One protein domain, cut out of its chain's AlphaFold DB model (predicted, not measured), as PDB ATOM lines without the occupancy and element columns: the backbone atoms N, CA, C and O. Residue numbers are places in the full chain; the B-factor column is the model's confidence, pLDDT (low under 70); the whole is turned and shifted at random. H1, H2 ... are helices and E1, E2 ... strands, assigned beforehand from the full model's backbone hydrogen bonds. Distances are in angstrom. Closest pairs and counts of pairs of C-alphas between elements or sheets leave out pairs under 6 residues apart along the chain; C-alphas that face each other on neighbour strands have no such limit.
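This is residues 10 to 65 of the 65 residues of an uncharacterized protein of Acidobacteria bacterium (UniProt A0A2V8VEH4). A single, strongly twisted sheet of four strands makes the body, and one short helix, H1, lies off one end of it in the connection from E1 to E2. From edge to edge the strands' lines turn by 83 degrees. The printed part has 56 residues with four named strands and one named helix, along the chain E1, H1, E2, E3, E4. The sheet's order is E1, E2, E3, E4, antiparallel throughout, and the class is mostly strand. The whole is compact, with a radius of gyration of the C-alphas of 11.4 A, and elongated, spanning 34 by 20 by 15 A.

E1, residues 10 to 15, is an edge strand, antiparallel at 153 degrees to E2, residues 34 to 40; N 12 and O 37 are 2.9 A apart, within hydrogen-bond range. H1, residues 22 to 27, is not on the sheet; its O i to N i+4 pairs are within hydrogen-bond range. E2 and E3, residues 47 to 54, form a hairpin at 149 degrees, with N 51 and O 36 within hydrogen-bond range at 2.8 A. E3 and E4, residues 57 to 64, form a hairpin at 150 degrees, with N 52 and O 59 within hydrogen-bond range at 2.9 A. E2, E3 and E4 make a meander, each strand the antiparallel neighbour of the one before. H1 is apart from E3 and E4.

E1 begins at C-alpha 10, (133.611, 123.912, 116.723), and is 16.5 A long. H1 begins at C-alpha 22, (159.136, 125.749, 107.260). E2 measures 19.9 A, E3 21.4 A and E4 23.0 A, ending at C-alpha 64, (147.065, 115.047, 117.552).

The two C-alphas farthest apart, those of Lys 26 and Ala 42, are 34.4 A from each other. The printed part has no cut and no long link; E3 to E4 is tight. Mean pLDDT of the printed part is 79.0, and residues 41 to 47 and 64 to 65 are under 70.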
ATOM      1  N   PHE A  10     132.891 122.685 116.395       79.00
ATOM      2  CA  PHE A  10     133.611 123.912 116.723       79.00
ATOM      3  C   PHE A  10     134.655 124.196 115.648       79.00
ATOM      4  O   PHE A  10     135.430 123.319 115.276       79.00
ATOM      5  N   VAL A  11     134.689 125.440 115.168       83.50
ATOM      6  CA  VAL A  11     135.627 125.891 114.133       83.50
ATOM      7  C   VAL A  11     136.591 126.908 114.732       83.50
ATOM      8  O   VAL A  11     136.161 127.876 115.364       83.50
ATOM      9  N   ARG A  12     137.898 126.725 114.518       85.88
ATOM     10  CA  ARG A  12     138.928 127.647 115.020       85.88
ATOM     11  C   ARG A  12     140.004 127.938 113.980       85.88
ATOM     12  O   ARG A  12     140.693 127.032 113.528       85.88
ATOM     13  N   GLY A  13     140.233 129.219 113.697       87.69
ATOM     14  CA  GLY A  13     141.422 129.668 112.969       87.69
ATOM     15  C   GLY A  13     142.681 129.566 113.837       87.69
ATOM     16  O   GLY A  13     142.685 130.023 114.984       87.69
ATOM     17  N   THR A  14     143.741 128.959 113.306       87.25
ATOM     18  CA  THR A  14     145.017 128.764 114.009       87.25
ATOM     19  C   THR A  14     146.195 129.040 113.070       87.25
ATOM     20  O   THR A  14     146.128 128.651 111.906       87.25
ATOM     21  N   PRO A  15     147.304 129.640 113.546       89.75
ATOM     22  CA  PRO A  15     148.480 129.841 112.708       89.75
ATOM     23  C   PRO A  15     149.024 128.516 112.171       89.75
ATOM     24  O   PRO A  15     149.304 127.599 112.948       89.75
ATOM     25  N   ILE A  16     149.271 128.438 110.861       85.69
ATOM     26  CA  ILE A  16     149.751 127.204 110.216       85.69
ATOM     27  C   ILE A  16     151.090 126.712 110.792       85.69
ATOM     28  O   ILE A  16     151.393 125.525 110.771       85.69
ATOM     29  N   GLY A  17     151.894 127.630 111.344       85.12
ATOM     30  CA  GLY A  17     153.189 127.326 111.956       85.12
ATOM     31  C   GLY A  17     153.118 126.442 113.202       85.12
ATOM     32  O   GLY A  17     154.158 125.957 113.631       85.12
ATOM     33  N   LYS A  18     151.927 126.228 113.779       85.69
ATOM     34  CA  LYS A  18     151.739 125.248 114.856       85.69
ATOM     35  C   LYS A  18     151.783 123.799 114.370       85.69
ATOM     36  O   LYS A  18     152.134 122.933 115.159       85.69
ATOM     37  N   PHE A  19     151.440 123.560 113.105       82.69
ATOM     38  CA  PHE A  19     151.330 122.217 112.523       82.69
ATOM     39  C   PHE A  19     152.420 121.950 111.487       82.69
ATOM     40  O   PHE A  19     152.947 120.848 111.400       82.69
ATOM     41  N   PHE A  20     152.796 122.976 110.721       83.19
ATOM     42  CA  PHE A  20     153.785 122.860 109.659       83.19
ATOM     43  C   PHE A  20     155.007 123.713 109.980       83.19
ATOM     44  O   PHE A  20     154.936 124.948 110.028       83.19
ATOM     45  N   ASP A  21     156.158 123.061 110.124       84.62
ATOM     46  CA  ASP A  21     157.442 123.752 110.086       84.62
ATOM     47  C   ASP A  21     157.728 124.316 108.676       84.62
ATOM     48  O   ASP A  21     157.012 124.062 107.702       84.62
ATOM     49  N   GLN A  22     158.781 125.126 108.544       83.25
ATOM     50  CA  GLN A  22     159.136 125.749 107.260       83.25
ATOM     51  C   GLN A  22     159.400 124.718 106.146       83.25
ATOM     52  O   GLN A  22     159.057 124.963 104.987       83.25
ATOM     53  N   ALA A  23     159.979 123.559 106.479       83.88
ATOM     54  CA  ALA A  23     160.247 122.501 105.509       83.88
ATOM     55  C   ALA A  23     158.943 121.863 105.003       83.88
ATOM     56  O   ALA A  23     158.759 121.684 103.797       83.88
ATOM     57  N   SER A  24     158.013 121.602 105.915       79.12
ATOM     58  CA  SER A  24     156.697 121.026 105.657       79.12
ATOM     59  C   SER A  24     155.839 121.979 104.830       79.12
ATOM     60  O   SER A  24     155.283 121.565 103.818       79.12
ATOM     61  N   LYS A  25     155.822 123.281 105.153       81.06
ATOM     62  CA  LYS A  25     155.114 124.293 104.343       81.06
ATOM     63  C   LYS A  25     155.570 124.295 102.888       81.06
ATOM     64  O   LYS A  25     154.743 124.365 101.986       81.06
ATOM     65  N   LYS A  26     156.884 124.198 102.657       81.94
ATOM     66  CA  LYS A  26     157.452 124.148 101.306       81.94
ATOM     67  C   LYS A  26     157.101 122.841 100.593       81.94
ATOM     68  O   LYS A  26     156.770 122.873  99.414       81.94
ATOM     69  N   ARG A  27     157.163 121.708 101.299       79.12
ATOM     70  CA  ARG A  27     156.831 120.385 100.752       79.12
ATOM     71  C   ARG A  27     155.365 120.283 100.334       79.12
ATOM     72  O   ARG A  27     155.088 119.726  99.282       79.12
ATOM     73  N   PHE A  28     154.459 120.809 101.152       75.69
ATOM     74  CA  PHE A  28     153.017 120.765 100.912       75.69
ATOM     75  C   PHE A  28     152.492 122.010 100.198       75.69
ATOM     76  O   PHE A  28     151.288 122.198 100.136       75.69
ATOM     77  N   ASN A  29     153.370 122.888  99.696       76.44
ATOM     78  CA  ASN A  29     152.984 124.121  99.004       76.44
ATOM     79  C   ASN A  29     151.931 124.956  99.779       76.44
ATOM     80  O   ASN A  29     151.060 125.612  99.198       76.44
ATOM     81  N   ALA A  30     151.986 124.890 101.113       78.81
ATOM     82  CA  ALA A  30     150.995 125.450 102.019       78.81
ATOM     83  C   ALA A  30     151.386 126.895 102.353       78.81
ATOM     84  O   ALA A  30     152.035 127.184 103.360       78.81
ATOM     85  N   HIS A  31     151.034 127.805 101.443       75.81
ATOM     86  CA  HIS A  31     151.394 129.226 101.511       75.81
ATOM     87  C   HIS A  31     150.429 130.090 102.335       75.81
ATOM     88  O   HIS A  31     150.670 131.286 102.500       75.81
ATOM     89  N   THR A  32     149.341 129.513 102.852       80.06
ATOM     90  CA  THR A  32     148.424 130.224 103.751       80.06
ATOM     91  C   THR A  32     149.099 130.546 105.086       80.06
ATOM     92  O   THR A  32     149.998 129.836 105.535       80.06
ATOM     93  N   SER A  33     148.675 131.635 105.726       83.12
ATOM     94  CA  SER A  33     149.157 132.019 107.060       83.12
ATOM     95  C   SER A  33     148.424 131.273 108.181       83.12
ATOM     96  O   SER A  33     149.008 131.013 109.235       83.12
ATOM     97  N   ASP A  34     147.187 130.851 107.918       86.00
ATOM     98  CA  ASP A  34     146.296 130.216 108.888       86.00
ATOM     99  C   ASP A  34     145.687 128.924 108.336       86.00
ATOM    100  O   ASP A  34     145.541 128.747 107.121       86.00
ATOM    101  N   VAL A  35     145.318 128.042 109.262       86.75
ATOM    102  CA  VAL A  35     144.553 126.810 109.047       86.75
ATOM    103  C   VAL A  35     143.255 126.857 109.842       86.75
ATOM    104  O   VAL A  35     143.138 127.606 110.817       86.75
ATOM    105  N   ILE A  36     142.286 126.042 109.440       88.50
ATOM    106  CA  ILE A  36     141.022 125.878 110.154       88.50
ATOM    107  C   ILE A  36     141.049 124.532 110.869       88.50
ATOM    108  O   ILE A  36     141.255 123.505 110.234       88.50
ATOM    109  N   LEU A  37     140.832 124.546 112.178       84.44
ATOM    110  CA  LEU A  37     140.588 123.348 112.975       84.44
ATOM    111  C   LEU A  37     139.090 123.106 113.069       84.44
ATOM    112  O   LEU A  37     138.345 124.052 113.353       84.44
ATOM    113  N   LEU A  38     138.682 121.859 112.870       82.00
ATOM    114  CA  LEU A  38     137.318 121.391 113.072       82.00
ATOM    115  C   LEU A  38     137.316 120.367 114.209       82.00
ATOM    116  O   LEU A  38     138.044 119.384 114.144       82.00
ATOM    117  N   PHE A  39     136.510 120.609 115.239       76.44
ATOM    118  CA  PHE A  39     136.332 119.685 116.361       76.44
ATOM    119  C   PHE A  39     134.898 119.170 116.351       76.44
ATOM    120  O   PHE A  39     133.971 119.988 116.370       76.44
ATOM    121  N   ASP A  40     134.705 117.853 116.371       75.44
ATOM    122  CA  ASP A  40     133.395 117.272 116.660       75.44
ATOM    123  C   ASP A  40     133.125 117.344 118.171       75.44
ATOM    124  O   ASP A  40     133.864 116.811 118.996       75.44
ATOM    125  N   SER A  41     132.058 118.043 118.558       67.62
ATOM    126  CA  SER A  41     131.647 118.191 119.962       67.62
ATOM    127  C   SER A  41     131.219 116.884 120.637       67.62
ATOM    128  O   SER A  41     131.098 116.856 121.864       67.62
ATOM    129  N   ALA A  42     130.912 115.846 119.855       69.12
ATOM    130  CA  ALA A  42     130.438 114.561 120.351       69.12
ATOM    131  C   ALA A  42     131.573 113.548 120.576       69.12
ATOM    132  O   ALA A  42     131.357 112.550 121.275       69.12
ATOM    133  N   GLU A  43     132.768 113.787 120.028       61.31
ATOM    134  CA  GLU A  43     133.912 112.886 120.171       61.31
ATOM    135  C   GLU A  43     134.627 113.082 121.518       61.31
ATOM    136  O   GLU A  43     134.847 114.193 122.001       61.31
ATOM    137  N   LYS A  44     134.930 111.959 122.186       56.41
ATOM    138  CA  LYS A  44     135.596 111.918 123.504       56.41
ATOM    139  C   LYS A  44     137.123 111.876 123.404       56.41
ATOM    140  O   LYS A  44     137.795 112.130 124.402       56.41
ATOM    141  N   GLU A  45     137.633 111.532 122.230       55.16
ATOM    142  CA  GLU A  45     139.040 111.549 121.842       55.16
ATOM    143  C   GLU A  45     139.156 112.656 120.791       55.16
ATOM    144  O   GLU A  45     138.355 112.691 119.863       55.16
ATOM    145  N   TYR A  46     140.040 113.632 121.006       58.31
ATOM    146  CA  TYR A  46     140.115 114.832 120.170       58.31
ATOM    147  C   TYR A  46     140.873 114.527 118.873       58.31
ATOM    148  O   TYR A  46     141.984 115.017 118.691       58.31
ATOM    149  N   ASP A  47     140.291 113.723 117.986       62.09
ATOM    150  CA  ASP A  47     140.746 113.688 116.599       62.09
ATOM    151  C   ASP A  47     140.355 115.033 115.967       62.09
ATOM    152  O   ASP A  47     139.182 115.377 115.821       62.09
ATOM    153  N   VAL A  48     141.358 115.870 115.688       71.56
ATOM    154  CA  VAL A  48     141.154 117.199 115.105       71.56
ATOM    155  C   VAL A  48     141.596 117.163 113.655       71.56
ATOM    156  O   VAL A  48     142.753 116.875 113.359       71.56
ATOM    157  N   ASP A  49     140.705 117.536 112.743       81.06
ATOM    158  CA  ASP A  49     141.086 117.763 111.351       81.06
ATOM    159  C   ASP A  49     141.636 119.186 111.172       81.06
ATOM    160  O   ASP A  49     140.999 120.184 111.542       81.06
ATOM    161  N   VAL A  50     142.813 119.292 110.548       81.62
ATOM    162  CA  VAL A  50     143.391 120.567 110.107       81.62
ATOM    163  C   VAL A  50     143.109 120.767 108.630       81.62
ATOM    164  O   VAL A  50     143.680 120.081 107.790       81.62
ATOM    165  N   TYR A  51     142.322 121.783 108.295       86.56
ATOM    166  CA  TYR A  51     142.057 122.187 106.919       86.56
ATOM    167  C   TYR A  51     142.984 123.324 106.488       86.56
ATOM    168  O   TYR A  51     143.103 124.351 107.167       86.56
ATOM    169  N   TYR A  52     143.602 123.179 105.318       83.94
ATOM    170  CA  TYR A  52     144.497 124.183 104.746       83.94
ATOM    171  C   TYR A  52     144.408 124.239 103.218       83.94
ATOM    172  O   TYR A  52     144.055 123.269 102.548       83.94
ATOM    173  N   TRP A  53     144.719 125.409 102.656       80.56
ATOM    174  CA  TRP A  53     144.790 125.600 101.209       80.56
ATOM    175  C   TRP A  53     146.192 125.275 100.697       80.56
ATOM    176  O   TRP A  53     147.186 125.828 101.177       80.56
ATOM    177  N   SER A  54     146.262 124.403  99.698       83.31
ATOM    178  CA  SER A  54     147.497 123.921  99.086       83.31
ATOM    179  C   SER A  54     147.239 123.625  97.615       83.31
ATOM    180  O   SER A  54     146.206 123.064  97.274       83.31
ATOM    181  N   GLU A  55     148.181 123.957  96.729       84.38
ATOM    182  CA  GLU A  55     148.121 123.539  95.312       84.38
ATOM    183  C   GLU A  55     146.770 123.845  94.624       84.38
ATOM    184  O   GLU A  55     146.254 123.062  93.829       84.38
ATOM    185  N   SER A  56     146.186 125.006  94.926       83.69
ATOM    186  CA  SER A  56     144.893 125.465  94.390       83.69
ATOM    187  C   SER A  56     143.659 124.637  94.797       83.69
ATOM    188  O   SER A  56     142.636 124.709  94.118       83.69
ATOM    189  N   HIS A  57     143.723 123.881  95.896       83.69
ATOM    190  CA  HIS A  57     142.573 123.193  96.487       83.69
ATOM    191  C   HIS A  57     142.662 123.129  98.024       83.69
ATOM    192  O   HIS A  57     143.716 123.364  98.618       83.69
ATOM    193  N   TYR A  58     141.539 122.831  98.687       83.12
ATOM    194  CA  TYR A  58     141.535 122.541 100.122       83.12
ATOM    195  C   TYR A  58     141.975 121.101 100.371       83.12
ATOM    196  O   TYR A  58     141.525 120.179  99.689       83.12
ATOM    197  N   ARG A  59     142.839 120.925 101.367       86.62
ATOM    198  CA  ARG A  59     143.287 119.635 101.892       86.62
ATOM    199  C   ARG A  59     142.999 119.584 103.388       86.62
ATOM    200  O   ARG A  59     142.886 120.639 104.019       86.62
ATOM    201  N   HIS A  60     142.885 118.379 103.934       84.69
ATOM    202  CA  HIS A  60     142.855 118.168 105.375       84.69
ATOM    203  C   HIS A  60     143.691 116.960 105.768       84.69
ATOM    204  O   HIS A  60     143.824 116.020 104.983       84.69
ATOM    205  N   ASP A  61     144.255 117.027 106.967       79.94
ATOM    206  CA  ASP A  61     144.994 115.942 107.597       79.94
ATOM    207  C   ASP A  61     144.592 115.879 109.086       79.94
ATOM    208  O   ASP A  61     144.457 116.944 109.711       79.94
ATOM    209  N   PRO A  62     144.416 114.675 109.661       78.25
ATOM    210  CA  PRO A  62     144.175 114.517 111.089       78.25
ATOM    211  C   PRO A  62     145.439 114.877 111.876       78.25
ATOM    212  O   PRO A  62     146.558 114.564 111.449       78.25
ATOM    213  N   VAL A  63     145.275 115.531 113.024       72.12
ATOM    214  CA  VAL A  63     146.379 115.867 113.929       72.12
ATOM    215  C   VAL A  63     146.051 115.518 115.373       72.12
ATOM    216  O   VAL A  63     144.935 115.734 115.839       72.12
ATOM    217  N   ASP A  64     147.082 115.083 116.094       69.94
ATOM    218  CA  ASP A  64     147.065 115.047 117.552       69.94
ATOM    219  C   ASP A  64     147.175 116.492 118.070       69.94
ATOM    220  O   ASP A  64     148.171 117.178 117.795       69.94
ATOM    221  N   TYR A  65     146.152 116.974 118.782       62.94
ATOM    222  CA  TYR A  65     146.089 118.343 119.316       62.94
ATOM    223  C   TYR A  65     146.278 118.411 120.837       62.94
ATOM    224  O   TYR A  65     145.608 117.648 121.567       62.94
TER     225      TYR A  65